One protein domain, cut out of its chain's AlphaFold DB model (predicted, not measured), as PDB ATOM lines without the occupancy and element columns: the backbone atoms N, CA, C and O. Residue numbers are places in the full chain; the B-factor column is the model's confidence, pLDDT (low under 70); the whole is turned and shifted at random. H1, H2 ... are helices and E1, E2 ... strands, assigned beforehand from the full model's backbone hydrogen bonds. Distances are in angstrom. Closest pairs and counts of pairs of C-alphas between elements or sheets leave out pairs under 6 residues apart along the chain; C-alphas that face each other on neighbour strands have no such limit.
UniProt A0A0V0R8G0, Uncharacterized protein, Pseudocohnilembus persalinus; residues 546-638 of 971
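This is residues 546 to 638 of the 971 residues of an uncharacterized protein of Pseudocohnilembus persalinus (UniProt A0A0V0R8G0). A small head, made of the three-stranded sheet E2 E1 E3 with the short helix H1 packed over one face, sits at one end of a long arm. The arm is the helix H2, which starts near the sheet and runs far out from it; after a free tip at residues 618 to 623 the rest of the printed part folds back toward the sheet, where residues 636 to 637 pair with E3. The printed part has 93 residues, with named elements in the order E1, H1, E2, E3, H2; the sheet is all parallel and the class is mixed, helices and strands. The whole is loose, with a radius of gyration of the C-alphas of 16.6 A, and flat, spanning 53 by 30 by 16 A.

Begin at E1, residues 550 to 554, the inner strand. On one side of it look for E2, residues 573 to 576, an edge strand parallel to E1 at 45 degrees, with N 552 and O 574 2.8 A apart, within hydrogen-bond range. The other edge strand, E3, residues 583 to 587, is parallel to E1 at 28 degrees, with N 553 and O 585 2.8 A apart, also within hydrogen-bond range. Residues 585 to 586 of E3 also pair, parallel, with residues 636 to 637. H1, residues 560 to 569, is on the sheet at a height over the sheet of 8.8 A, making two layers, a helix on one face of a sheet. It lies over E1 and runs along the strands, at 2 degrees to E1 on the local plane; the closest C-alphas of the two are those of Ile 554 and Lys 564, 6.4 A apart. E1, H1 and E2 form a strand-helix-strand unit, two parallel neighbour strands with a helix between, and its crossover is right-handed. H2, residues 593 to 618, only grazes the sheet, with its residues 595 to 599, and is apart from H1. In H2 every O i to N i+4 pair is within hydrogen-bond range; in H1, 5 of 6 are.

Find C-alpha 550 at (-40.733, -0.310, 35.131); from there E1 runs 13.0 A to Ile 554. H1 runs 14.7 A from His 560 to Gln 569, E2 9.8 A from Trp 573 to Thr 576, and E3 10.7 A from Val 583 to Tyr 587. Find C-alpha 593 at (-46.891, 3.407, 54.694); from there H2 runs 37.2 A to C-alpha 618 at (-33.219, -30.251, 46.729).

The two C-alphas farthest apart, those of Asn 559 and Gln 621, are 53.7 A apart. The printed part has no cut, and no link between named elements is long; residues 619 to 638 hold no named element. Look in the B-factor column for pLDDT under 70 at residues 546 to 548 and 613 to 631; the mean of the printed part is 78.1.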
ATOM      1  N   GLN A 546     -41.301  -2.947  22.851       46.28
ATOM      2  CA  GLN A 546     -41.571  -3.146  24.274       46.28
ATOM      3  C   GLN A 546     -41.891  -1.767  24.872       46.28
ATOM      4  O   GLN A 546     -41.348  -0.751  24.428       46.28
ATOM      5  N   GLY A 547     -42.849  -1.710  25.798       53.19
ATOM      6  CA  GLY A 547     -43.126  -0.485  26.546       53.19
ATOM      7  C   GLY A 547     -41.985  -0.164  27.513       53.19
ATOM      8  O   GLY A 547     -41.043  -0.942  27.655       53.19
ATOM      9  N   SER A 548     -42.095   0.958  28.222       56.31
ATOM     10  CA  SER A 548     -41.346   1.134  29.465       56.31
ATOM     11  C   SER A 548     -41.601  -0.066  30.381       56.31
ATOM     12  O   SER A 548     -42.750  -0.483  30.530       56.31
ATOM     13  N   ILE A 549     -40.541  -0.630  30.951       75.06
ATOM     14  CA  ILE A 549     -40.594  -1.911  31.662       75.06
ATOM     15  C   ILE A 549     -40.949  -1.713  33.130       75.06
ATOM     16  O   ILE A 549     -41.726  -2.492  33.674       75.06
ATOM     17  N   TYR A 550     -40.434  -0.649  33.745       87.62
ATOM     18  CA  TYR A 550     -40.733  -0.310  35.131       87.62
ATOM     19  C   TYR A 550     -41.631   0.923  35.192       87.62
ATOM     20  O   TYR A 550     -41.482   1.862  34.401       87.62
ATOM     21  N   THR A 551     -42.567   0.941  36.139       91.75
ATOM     22  CA  THR A 551     -43.441   2.098  36.371       91.75
ATOM     23  C   THR A 551     -43.084   2.774  37.688       91.75
ATOM     24  O   THR A 551     -43.039   2.127  38.729       91.75
ATOM     25  N   ALA A 552     -42.867   4.086  37.656       94.69
ATOM     26  CA  ALA A 552     -42.639   4.903  38.841       94.69
ATOM     27  C   ALA A 552     -43.809   5.848  39.118       94.69
ATOM     28  O   ALA A 552     -44.370   6.455  38.201       94.69
ATOM     29  N   PHE A 553     -44.132   6.044  40.391       95.81
ATOM     30  CA  PHE A 553     -44.953   7.154  40.855       95.81
ATOM     31  C   PHE A 553     -44.047   8.203  41.500       95.81
ATOM     32  O   PHE A 553     -43.297   7.903  42.425       95.81
ATOM     33  N   ILE A 554     -44.142   9.446  41.026       95.38
ATOM     34  CA  ILE A 554     -43.480  10.597  41.648       95.38
ATOM     35  C   ILE A 554     -44.582  11.487  42.222       95.38
ATOM     36  O   ILE A 554     -45.352  12.079  41.453       95.38
ATOM     37  N   GLY A 555     -44.663  11.541  43.551       92.00
ATOM     38  CA  GLY A 555     -45.592  12.381  44.297       92.00
ATOM     39  C   GLY A 555     -45.327  13.873  44.099       92.00
ATOM     40  O   GLY A 555     -44.369  14.278  43.441       92.00
ATOM     41  N   LYS A 556     -46.198  14.712  44.660       89.00
ATOM     42  CA  LYS A 556     -45.907  16.146  44.808       89.00
ATOM     43  C   LYS A 556     -44.988  16.360  46.015       89.00
ATOM     44  O   LYS A 556     -44.888  15.484  46.869       89.00
ATOM     45  N   GLY A 557     -44.338  17.519  46.054       86.12
ATOM     46  CA  GLY A 557     -43.455  17.933  47.144       86.12
ATOM     47  C   GLY A 557     -42.109  18.478  46.662       86.12
ATOM     48  O   GLY A 557     -41.961  18.831  45.483       86.12
ATOM     49  N   ASN A 558     -41.153  18.525  47.592       81.94
ATOM     50  CA  ASN A 558     -39.754  18.951  47.458       81.94
ATOM     51  C   ASN A 558     -39.139  18.636  46.073       81.94
ATOM     52  O   ASN A 558     -38.825  17.491  45.754       81.94
ATOM     53  N   ASN A 559     -39.051  19.668  45.224       83.75
ATOM     54  CA  ASN A 559     -38.616  19.653  43.816       83.75
ATOM     55  C   ASN A 559     -38.956  18.386  42.989       83.75
ATOM     56  O   ASN A 559     -38.186  17.934  42.137       83.75
ATOM     57  N   HIS A 560     -40.153  17.827  43.182       90.69
ATOM     58  CA  HIS A 560     -40.589  16.595  42.515       90.69
ATOM     59  C   HIS A 560     -40.550  16.649  40.972       90.69
ATOM     60  O   HIS A 560     -40.479  15.610  40.315       90.69
ATOM     61  N   GLN A 561     -40.577  17.843  40.362       91.88
ATOM     62  CA  GLN A 561     -40.435  17.994  38.910       91.88
ATOM     63  C   GLN A 561     -39.010  17.703  38.429       91.88
ATOM     64  O   GLN A 561     -38.873  17.032  37.408       91.88
ATOM     65  N   LEU A 562     -37.964  18.112  39.162       91.12
ATOM     66  CA  LEU A 562     -36.577  17.742  38.853       91.12
ATOM     67  C   LEU A 562     -36.404  16.219  38.908       91.12
ATOM     68  O   LEU A 562     -35.916  15.613  37.956       91.12
ATOM     69  N   VAL A 563     -36.896  15.586  39.973       92.75
ATOM     70  CA  VAL A 563     -36.859  14.123  40.146       92.75
ATOM     71  C   VAL A 563     -37.583  13.419  38.985       92.75
ATOM     72  O   VAL A 563     -37.048  12.501  38.359       92.75
ATOM     73  N   LYS A 564     -38.762  13.930  38.597       91.25
ATOM     74  CA  LYS A 564     -39.556  13.469  37.441       91.25
ATOM     75  C   LYS A 564     -38.915  13.778  36.078       91.25
ATOM     76  O   LYS A 564     -39.323  13.171  35.087       91.25
ATOM     77  N   GLN A 565     -37.960  14.705  35.988       87.62
ATOM     78  CA  GLN A 565     -37.163  14.973  34.784       87.62
ATOM     79  C   GLN A 565     -35.954  14.034  34.697       87.62
ATOM     80  O   GLN A 565     -35.738  13.445  33.642       87.62
ATOM     81  N   ILE A 566     -35.212  13.842  35.792       86.75
ATOM     82  CA  ILE A 566     -34.029  12.966  35.852       86.75
ATOM     83  C   ILE A 566     -34.424  11.502  35.618       86.75
ATOM     84  O   ILE A 566     -33.806  10.821  34.799       86.75
ATOM     85  N   LEU A 567     -35.522  11.029  36.223       85.31
ATOM     86  CA  LEU A 567     -36.002   9.664  35.977       85.31
ATOM     87  C   LEU A 567     -36.456   9.452  34.519       85.31
ATOM     88  O   LEU A 567     -36.299   8.364  33.983       85.31
ATOM     89  N   LYS A 568     -36.939  10.492  33.820       83.06
ATOM     90  CA  LYS A 568     -37.295  10.404  32.386       83.06
ATOM     91  C   LYS A 568     -36.099  10.296  31.441       83.06
ATOM     92  O   LYS A 568     -36.304   9.973  30.274       83.06
ATOM     93  N   GLN A 569     -34.881  10.580  31.903       78.94
ATOM     94  CA  GLN A 569     -33.671  10.337  31.107       78.94
ATOM     95  C   GLN A 569     -33.424   8.825  30.966       78.94
ATOM     96  O   GLN A 569     -32.977   8.353  29.921       78.94
ATOM     97  N   ARG A 570     -33.843   8.050  31.976       78.62
ATOM     98  CA  ARG A 570     -33.867   6.585  31.982       78.62
ATOM     99  C   ARG A 570     -35.095   6.098  31.212       78.62
ATOM    100  O   ARG A 570     -36.125   5.754  31.781       78.62
ATOM    101  N   TRP A 571     -34.991   6.114  29.883       74.88
ATOM    102  CA  TRP A 571     -36.086   5.894  28.920       74.88
ATOM    103  C   TRP A 571     -36.910   4.606  29.113       74.88
ATOM    104  O   TRP A 571     -38.014   4.500  28.578       74.88
ATOM    105  N   TRP A 572     -36.386   3.630  29.855       81.81
ATOM    106  CA  TRP A 572     -37.057   2.374  30.178       81.81
ATOM    107  C   TRP A 572     -38.072   2.488  31.331       81.81
ATOM    108  O   TRP A 572     -38.821   1.540  31.565       81.81
ATOM    109  N   TRP A 573     -38.158   3.646  31.994       85.19
ATOM    110  CA  TRP A 573     -39.185   3.975  32.986       85.19
ATOM    111  C   TRP A 573     -40.417   4.653  32.372       85.19
ATOM    112  O   TRP A 573     -40.318   5.515  31.497       85.19
ATOM    113  N   ASN A 574     -41.600   4.301  32.876       88.56
ATOM    114  CA  ASN A 574     -42.834   5.073  32.725       88.56
ATOM    115  C   ASN A 574     -43.114   5.815  34.035       88.56
ATOM    116  O   ASN A 574     -42.790   5.307  35.106       88.56
ATOM    117  N   ILE A 575     -43.750   6.989  33.972       90.19
ATOM    118  CA  ILE A 575     -44.142   7.728  35.178       90.19
ATOM    119  C   ILE A 575     -45.658   7.902  35.221       90.19
ATOM    120  O   ILE A 575     -46.225   8.701  34.471       90.19
ATOM    121  N   THR A 576     -46.289   7.169  36.136       91.56
ATOM    122  CA  THR A 576     -47.732   7.204  36.393       91.56
ATOM    123  C   THR A 576     -48.127   8.384  37.297       91.56
ATOM    124  O   THR A 576     -47.284   9.142  37.792       91.56
ATOM    125  N   ASN A 577     -49.436   8.564  37.482       88.06
ATOM    126  CA  ASN A 577     -50.047   9.542  38.386       88.06
ATOM    127  C   ASN A 577     -50.819   8.875  39.548       88.06
ATOM    128  O   ASN A 577     -51.467   9.581  40.316       88.06
ATOM    129  N   SER A 578     -50.759   7.546  39.675       86.88
ATOM    130  CA  SER A 578     -51.383   6.751  40.742       86.88
ATOM    131  C   SER A 578     -50.381   5.762  41.333       86.88
ATOM    132  O   SER A 578     -49.623   5.151  40.585       86.88
ATOM    133  N   VAL A 579     -50.390   5.568  42.653       85.38
ATOM    134  CA  VAL A 579     -49.730   4.405  43.263       85.38
ATOM    135  C   VAL A 579     -50.656   3.208  43.064       85.38
ATOM    136  O   VAL A 579     -51.776   3.205  43.566       85.38
ATOM    137  N   ASP A 580     -50.209   2.220  42.293       81.19
ATOM    138  CA  ASP A 580     -50.919   0.961  42.069       81.19
ATOM    139  C   ASP A 580     -49.965  -0.238  42.196       81.19
ATOM    140  O   ASP A 580     -48.746  -0.083  42.312       81.19
ATOM    141  N   ASN A 581     -50.517  -1.453  42.190       76.19
ATOM    142  CA  ASN A 581     -49.743  -2.679  42.407       76.19
ATOM    143  C   ASN A 581     -48.679  -2.952  41.326       76.19
ATOM    144  O   ASN A 581     -47.799  -3.777  41.566       76.19
ATOM    145  N   ASN A 582     -48.700  -2.257  40.185       82.88
ATOM    146  CA  ASN A 582     -47.705  -2.379  39.114       82.88
ATOM    147  C   ASN A 582     -46.584  -1.327  39.219       82.88
ATOM    148  O   ASN A 582     -45.680  -1.310  38.388       82.88
ATOM    149  N   VAL A 583     -46.620  -0.442  40.221       91.69
ATOM    150  CA  VAL A 583     -45.531   0.507  40.487       91.69
ATOM    151  C   VAL A 583     -44.325  -0.229  41.080       91.69
ATOM    152  O   VAL A 583     -44.442  -0.944  42.078       91.69
ATOM    153  N   ASN A 584     -43.163  -0.028  40.459       92.75
ATOM    154  CA  ASN A 584     -41.850  -0.516  40.879       92.75
ATOM    155  C   ASN A 584     -41.088   0.503  41.730       92.75
ATOM    156  O   ASN A 584     -40.258   0.104  42.530       92.75
ATOM    157  N   PHE A 585     -41.347   1.805  41.584       94.06
ATOM    158  CA  PHE A 585     -40.675   2.835  42.383       94.06
ATOM    159  C   PHE A 585     -41.642   3.939  42.812       94.06
ATOM    160  O   PHE A 585     -42.340   4.520  41.980       94.06
ATOM    161  N   VAL A 586     -41.676   4.246  44.106       95.00
ATOM    162  CA  VAL A 586     -42.409   5.389  44.659       95.00
ATOM    163  C   VAL A 586     -41.407   6.413  45.182       95.00
ATOM    164  O   VAL A 586     -40.575   6.091  46.025       95.00
ATOM    165  N   TYR A 587     -41.523   7.654  44.704       94.75
ATOM    166  CA  TYR A 587     -40.845   8.815  45.275       94.75
ATOM    167  C   TYR A 587     -41.870   9.768  45.905       94.75
ATOM    168  O   TYR A 587     -42.733  10.298  45.196       94.75
ATOM    169  N   THR A 588     -41.785  10.006  47.213       93.31
ATOM    170  CA  THR A 588     -42.662  10.896  47.993       93.31
ATOM    171  C   THR A 588     -41.875  11.743  48.995       93.31
ATOM    172  O   THR A 588     -40.781  11.374  49.420       93.31
ATOM    173  N   GLN A 589     -42.440  12.898  49.368       88.75
ATOM    174  CA  GLN A 589     -41.856  13.816  50.353       88.75
ATOM    175  C   GLN A 589     -41.837  13.209  51.763       88.75
ATOM    176  O   GLN A 589     -40.797  13.222  52.408       88.75
ATOM    177  N   THR A 590     -42.963  12.637  52.188       87.62
ATOM    178  CA  THR A 590     -43.146  11.863  53.426       87.62
ATOM    179  C   THR A 590     -43.179  10.357  53.135       87.62
ATOM    180  O   THR A 590     -43.186   9.939  51.964       87.62
ATOM    181  N   ARG A 591     -43.200   9.523  54.181       87.25
ATOM    182  CA  ARG A 591     -43.279   8.062  54.052       87.25
ATOM    183  C   ARG A 591     -44.626   7.625  53.458       87.25
ATOM    184  O   ARG A 591     -45.668   8.213  53.727       87.25
ATOM    185  N   ASN A 592     -44.634   6.579  52.624       88.50
ATOM    186  CA  ASN A 592     -45.871   6.015  52.071       88.50
ATOM    187  C   ASN A 592     -46.141   4.638  52.688       88.50
ATOM    188  O   ASN A 592     -45.824   3.611  52.088       88.50
ATOM    189  N   ASN A 593     -46.712   4.625  53.895       87.00
ATOM    190  CA  ASN A 593     -46.891   3.407  54.694       87.00
ATOM    191  C   ASN A 593     -47.676   2.314  53.933       87.00
ATOM    192  O   ASN A 593     -47.220   1.175  53.874       87.00
ATOM    193  N   ASN A 594     -48.744   2.677  53.210       88.44
ATOM    194  CA  ASN A 594     -49.492   1.760  52.333       88.44
ATOM    195  C   ASN A 594     -48.605   1.068  51.276       88.44
ATOM    196  O   ASN A 594     -48.746  -0.127  51.020       88.44
ATOM    197  N   PHE A 595     -47.691   1.802  50.630       88.94
ATOM    198  CA  PHE A 595     -46.770   1.205  49.661       88.94
ATOM    199  C   PHE A 595     -45.681   0.373  50.346       88.94
ATOM    200  O   PHE A 595     -45.342  -0.692  49.840       88.94
ATOM    201  N   VAL A 596     -45.175   0.801  51.508       86.75
ATOM    202  CA  VAL A 596     -44.196   0.036  52.301       86.75
ATOM    203  C   VAL A 596     -44.772  -1.318  52.738       86.75
ATOM    204  O   VAL A 596     -44.091  -2.331  52.595       86.75
ATOM    205  N   GLU A 597     -46.038  -1.385  53.162       86.12
ATOM    206  CA  GLU A 597     -46.728  -2.659  53.423       86.12
ATOM    207  C   GLU A 597     -46.803  -3.543  52.169       86.12
ATOM    208  O   GLU A 597     -46.463  -4.728  52.222       86.12
ATOM    209  N   ILE A 598     -47.175  -2.967  51.018       87.31
ATOM    210  CA  ILE A 598     -47.181  -3.681  49.730       87.31
ATOM    211  C   ILE A 598     -45.780  -4.218  49.398       87.31
ATOM    212  O   ILE A 598     -45.679  -5.343  48.907       87.31
ATOM    213  N   MET A 599     -44.706  -3.475  49.687       86.56
ATOM    214  CA  MET A 599     -43.331  -3.958  49.514       86.56
ATOM    215  C   MET A 599     -43.010  -5.124  50.450       86.56
ATOM    216  O   MET A 599     -42.569  -6.158  49.957       86.56
ATOM    217  N   LYS A 600     -43.293  -5.021  51.758       83.88
ATOM    218  CA  LYS A 600     -43.036  -6.117  52.715       83.88
ATOM    219  C   LYS A 600     -43.780  -7.400  52.326       83.88
ATOM    220  O   LYS A 600     -43.175  -8.469  52.263       83.88
ATOM    221  N   ILE A 601     -45.059  -7.288  51.961       84.44
ATOM    222  CA  ILE A 601     -45.886  -8.409  51.477       84.44
ATOM    223  C   ILE A 601     -45.334  -8.993  50.162       84.44
ATOM    224  O   ILE A 601     -45.401 -10.204  49.942       84.44
ATOM    225  N   ASN A 602     -44.805  -8.155  49.267       83.19
ATOM    226  CA  ASN A 602     -44.204  -8.587  48.004       83.19
ATOM    227  C   ASN A 602     -42.896  -9.360  48.241       83.19
ATOM    228  O   ASN A 602     -42.755 -10.472  47.738       83.19
ATOM    229  N   THR A 603     -41.995  -8.829  49.073       80.06
ATOM    230  CA  THR A 603     -40.742  -9.491  49.474       80.06
ATOM    231  C   THR A 603     -41.015 -10.845  50.138       80.06
ATOM    232  O   THR A 603     -40.420 -11.847  49.749       80.06
ATOM    233  N   GLN A 604     -41.978 -10.920  51.067       81.31
ATOM    234  CA  GLN A 604     -42.381 -12.182  51.705       81.31
ATOM    235  C   GLN A 604     -42.848 -13.230  50.680       81.31
ATOM    236  O   GLN A 604     -42.368 -14.361  50.705       81.31
ATOM    237  N   LYS A 605     -43.706 -12.856  49.721       81.69
ATOM    238  CA  LYS A 605     -44.181 -13.769  48.660       81.69
ATOM    239  C   LYS A 605     -43.067 -14.249  47.731       81.69
ATOM    240  O   LYS A 605     -43.104 -15.397  47.281       81.69
ATOM    241  N   ILE A 606     -42.083 -13.400  47.433       76.31
ATOM    242  CA  ILE A 606     -40.922 -13.789  46.621       76.31
ATOM    243  C   ILE A 606     -40.058 -14.791  47.398       76.31
ATOM    244  O   ILE A 606     -39.752 -15.854  46.855       76.31
ATOM    245  N   LEU A 607     -39.772 -14.532  48.678       77.12
ATOM    246  CA  LEU A 607     -39.044 -15.450  49.563       77.12
ATOM    247  C   LEU A 607     -39.775 -16.794  49.740       77.12
ATOM    248  O   LEU A 607     -39.153 -17.851  49.649       77.12
ATOM    249  N   GLU A 608     -41.097 -16.795  49.935       79.69
ATOM    250  CA  GLU A 608     -41.914 -18.019  49.959       79.69
ATOM    251  C   GLU A 608     -41.802 -18.801  48.643       79.69
ATOM    252  O   GLU A 608     -41.591 -20.016  48.653       79.69
ATOM    253  N   THR A 609     -41.886 -18.107  47.505       75.69
ATOM    254  CA  THR A 609     -41.783 -18.711  46.167       75.69
ATOM    255  C   THR A 609     -40.386 -19.280  45.905       75.69
ATOM    256  O   THR A 609     -40.261 -20.372  45.347       75.69
ATOM    257  N   GLN A 610     -39.328 -18.578  46.319       72.56
ATOM    258  CA  GLN A 610     -37.946 -19.061  46.261       72.56
ATOM    259  C   GLN A 610     -37.761 -20.293  47.150       72.56
ATOM    260  O   GLN A 610     -37.253 -21.303  46.676       72.56
ATOM    261  N   ASN A 611     -38.243 -20.272  48.396       73.38
ATOM    262  CA  ASN A 611     -38.147 -21.407  49.316       73.38
ATOM    263  C   ASN A 611     -38.896 -22.651  48.805       73.38
ATOM    264  O   ASN A 611     -38.368 -23.761  48.886       73.38
ATOM    265  N   GLN A 612     -40.085 -22.482  48.216       73.12
ATOM    266  CA  GLN A 612     -40.824 -23.579  47.574       73.12
ATOM    267  C   GLN A 612     -40.058 -24.163  46.377       73.12
ATOM    268  O   GLN A 612     -39.922 -25.383  46.275       73.12
ATOM    269  N   LYS A 613     -39.503 -23.312  45.501       68.31
ATOM    270  CA  LYS A 613     -38.675 -23.748  44.363       68.31
ATOM    271  C   LYS A 613     -37.402 -24.461  44.828       68.31
ATOM    272  O   LYS A 613     -37.130 -25.565  44.373       68.31
ATOM    273  N   ASN A 614     -36.663 -23.882  45.774       66.75
ATOM    274  CA  ASN A 614     -35.434 -24.454  46.330       66.75
ATOM    275  C   ASN A 614     -35.685 -25.827  46.966       66.75
ATOM    276  O   ASN A 614     -34.882 -26.740  46.780       66.75
ATOM    277  N   LYS A 615     -36.828 -26.015  47.642       65.38
ATOM    278  CA  LYS A 615     -37.236 -27.329  48.147       65.38
ATOM    279  C   LYS A 615     -37.442 -28.346  47.013       65.38
ATOM    280  O   LYS A 615     -36.899 -29.444  47.106       65.38
ATOM    281  N   LEU A 616     -38.137 -27.974  45.931       59.78
ATOM    282  CA  LEU A 616     -38.267 -28.840  44.748       59.78
ATOM    283  C   LEU A 616     -36.907 -29.180  44.110       59.78
ATOM    284  O   LEU A 616     -36.728 -30.306  43.655       59.78
ATOM    285  N   TYR A 617     -35.939 -28.258  44.081       59.06
ATOM    286  CA  TYR A 617     -34.600 -28.554  43.550       59.06
ATOM    287  C   TYR A 617     -33.808 -29.510  44.455       59.06
ATOM    288  O   TYR A 617     -33.216 -30.468  43.956       59.06
ATOM    289  N   HIS A 618     -33.860 -29.331  45.780       56.34
ATOM    290  CA  HIS A 618     -33.219 -30.251  46.729       56.34
ATOM    291  C   HIS A 618     -33.770 -31.684  46.656       56.34
ATOM    292  O   HIS A 618     -33.016 -32.632  46.869       56.34
ATOM    293  N   GLU A 619     -35.048 -31.859  46.310       55.75
ATOM    294  CA  GLU A 619     -35.662 -33.179  46.098       55.75
ATOM    295  C   GLU A 619     -35.224 -33.856  44.776       55.75
ATOM    296  O   GLU A 619     -35.405 -35.063  44.635       55.75
ATOM    297  N   ASN A 620     -34.596 -33.128  43.837       53.47
ATOM    298  CA  ASN A 620     -34.208 -33.625  42.502       53.47
ATOM    299  C   ASN A 620     -32.684 -33.700  42.234       53.47
ATOM    300  O   ASN A 620     -32.282 -34.109  41.150       53.47
ATOM    301  N   GLN A 621     -31.829 -33.334  43.199       47.91
ATOM    302  CA  GLN A 621     -30.350 -33.370  43.104       47.91
ATOM    303  C   GLN A 621     -29.693 -32.550  41.966       47.91
ATOM    304  O   GLN A 621     -28.490 -32.682  41.737       47.91
ATOM    305  N   GLU A 622     -30.416 -31.656  41.288       45.12
ATOM    306  CA  GLU A 622     -29.800 -30.703  40.356       45.12
ATOM    307  C   GLU A 622     -29.193 -29.494  41.091       45.12
ATOM    308  O   GLU A 622     -29.668 -29.076  42.149       45.12
ATOM    309  N   ASN A 623     -28.121 -28.924  40.527       43.38
ATOM    310  CA  ASN A 623     -27.405 -27.792  41.123       43.38
ATOM    311  C   ASN A 623     -28.338 -26.594  41.351       43.38
ATOM    312  O   ASN A 623     -28.991 -26.126  40.417       43.38
ATOM    313  N   ALA A 624     -28.341 -26.054  42.572       39.66
ATOM    314  CA  ALA A 624     -29.180 -24.921  42.948       39.66
ATOM    315  C   ALA A 624     -28.823 -23.658  42.139       39.66
ATOM    316  O   ALA A 624     -27.867 -22.944  42.442       39.66
ATOM    317  N   ILE A 625     -29.621 -23.368  41.110       41.72
ATOM    318  CA  ILE A 625     -29.568 -22.094  40.391       41.72
ATOM    319  C   ILE A 625     -30.105 -21.019  41.336       41.72
ATOM    320  O   ILE A 625     -31.271 -21.062  41.724       41.72
ATOM    321  N   CYS A 626     -29.273 -20.039  41.689       38.31
ATOM    322  CA  CYS A 626     -29.727 -18.890  42.466       38.31
ATOM    323  C   CYS A 626     -30.723 -18.076  41.623       38.31
ATOM    324  O   CYS A 626     -30.336 -17.419  40.651       38.31
ATOM    325  N   ILE A 627     -32.015 -18.165  41.951       41.31
ATOM    326  CA  ILE A 627     -33.081 -17.470  41.221       41.31
ATOM    327  C   ILE A 627     -33.112 -16.011  41.675       41.31
ATOM    328  O   ILE A 627     -33.869 -15.637  42.574       41.31
ATOM    329  N   TYR A 628     -32.277 -15.199  41.022       47.59
ATOM    330  CA  TYR A 628     -32.355 -13.744  41.067       47.59
ATOM    331  C   TYR A 628     -33.803 -13.292  40.847       47.59
ATOM    332  O   TYR A 628     -34.466 -13.741  39.909       47.59
ATOM    333  N   GLU A 629     -34.290 -12.408  41.716       56.44
ATOM    334  CA  GLU A 629     -35.617 -11.812  41.573       56.44
ATOM    335  C   GLU A 629     -35.733 -11.094  40.225       56.44
ATOM    336  O   GLU A 629     -34.861 -10.298  39.869       56.44
ATOM    337  N   GLU A 630     -36.816 -11.334  39.484       65.31
ATOM    338  CA  GLU A 630     -37.069 -10.597  38.246       65.31
ATOM    339  C   GLU A 630     -37.230  -9.098  38.571       65.31
ATOM    340  O   GLU A 630     -38.122  -8.752  39.350       65.31
ATOM    341  N   PRO A 631     -36.454  -8.177  37.961       65.50
ATOM    342  CA  PRO A 631     -36.526  -6.742  38.275       65.50
ATOM    343  C   PRO A 631     -37.919  -6.112  38.106       65.50
ATOM    344  O   PRO A 631     -38.227  -5.092  38.710       65.50
ATOM    345  N   GLN A 632     -38.790  -6.739  37.311       71.50
ATOM    346  CA  GLN A 632     -40.191  -6.343  37.125       71.50
ATOM    347  C   GLN A 632     -41.060  -6.586  38.372       71.50
ATOM    348  O   GLN A 632     -42.081  -5.920  38.539       71.50
ATOM    349  N   GLN A 633     -40.662  -7.520  39.242       77.19
ATOM    350  CA  GLN A 633     -41.341  -7.861  40.496       77.19
ATOM    351  C   GLN A 633     -40.788  -7.069  41.695       77.19
ATOM    352  O   GLN A 633     -41.475  -6.954  42.712       77.19
ATOM    353  N   ARG A 634     -39.580  -6.494  41.579       84.50
ATOM    354  CA  ARG A 634     -38.992  -5.608  42.597       84.50
ATOM    355  C   ARG A 634     -39.810  -4.320  42.758       84.50
ATOM    356  O   ARG A 634     -40.434  -3.824  41.811       84.50
ATOM    357  N   LYS A 635     -39.798  -3.777  43.975       89.81
ATOM    358  CA  LYS A 635     -40.493  -2.547  44.376       89.81
ATOM    359  C   LYS A 635     -39.582  -1.744  45.286       89.81
ATOM    360  O   LYS A 635     -38.972  -2.353  46.142       89.81
ATOM    361  N   MET A 636     -39.512  -0.425  45.136       91.44
ATOM    362  CA  MET A 636     -38.616   0.418  45.924       91.44
ATOM    363  C   MET A 636     -39.284   1.711  46.402       91.44
ATOM    364  O   MET A 636     -40.106   2.295  45.687       91.44
ATOM    365  N   HIS A 637     -38.897   2.185  47.586       92.94
ATOM    366  CA  HIS A 637     -39.297   3.482  48.141       92.94
ATOM    367  C   HIS A 637     -38.077   4.345  48.505       92.94
ATOM    368  O   HIS A 637     -36.970   3.838  48.675       92.94
ATOM    369  N   ASN A 638     -38.277   5.664  48.578       93.81
ATOM    370  CA  ASN A 638     -37.222   6.657  48.823       93.81
ATOM    371  C   ASN A 638     -37.079   7.092  50.296       93.81
ATOM    372  O   ASN A 638     -36.513   8.159  50.550       93.81
TER     373      ASN A 638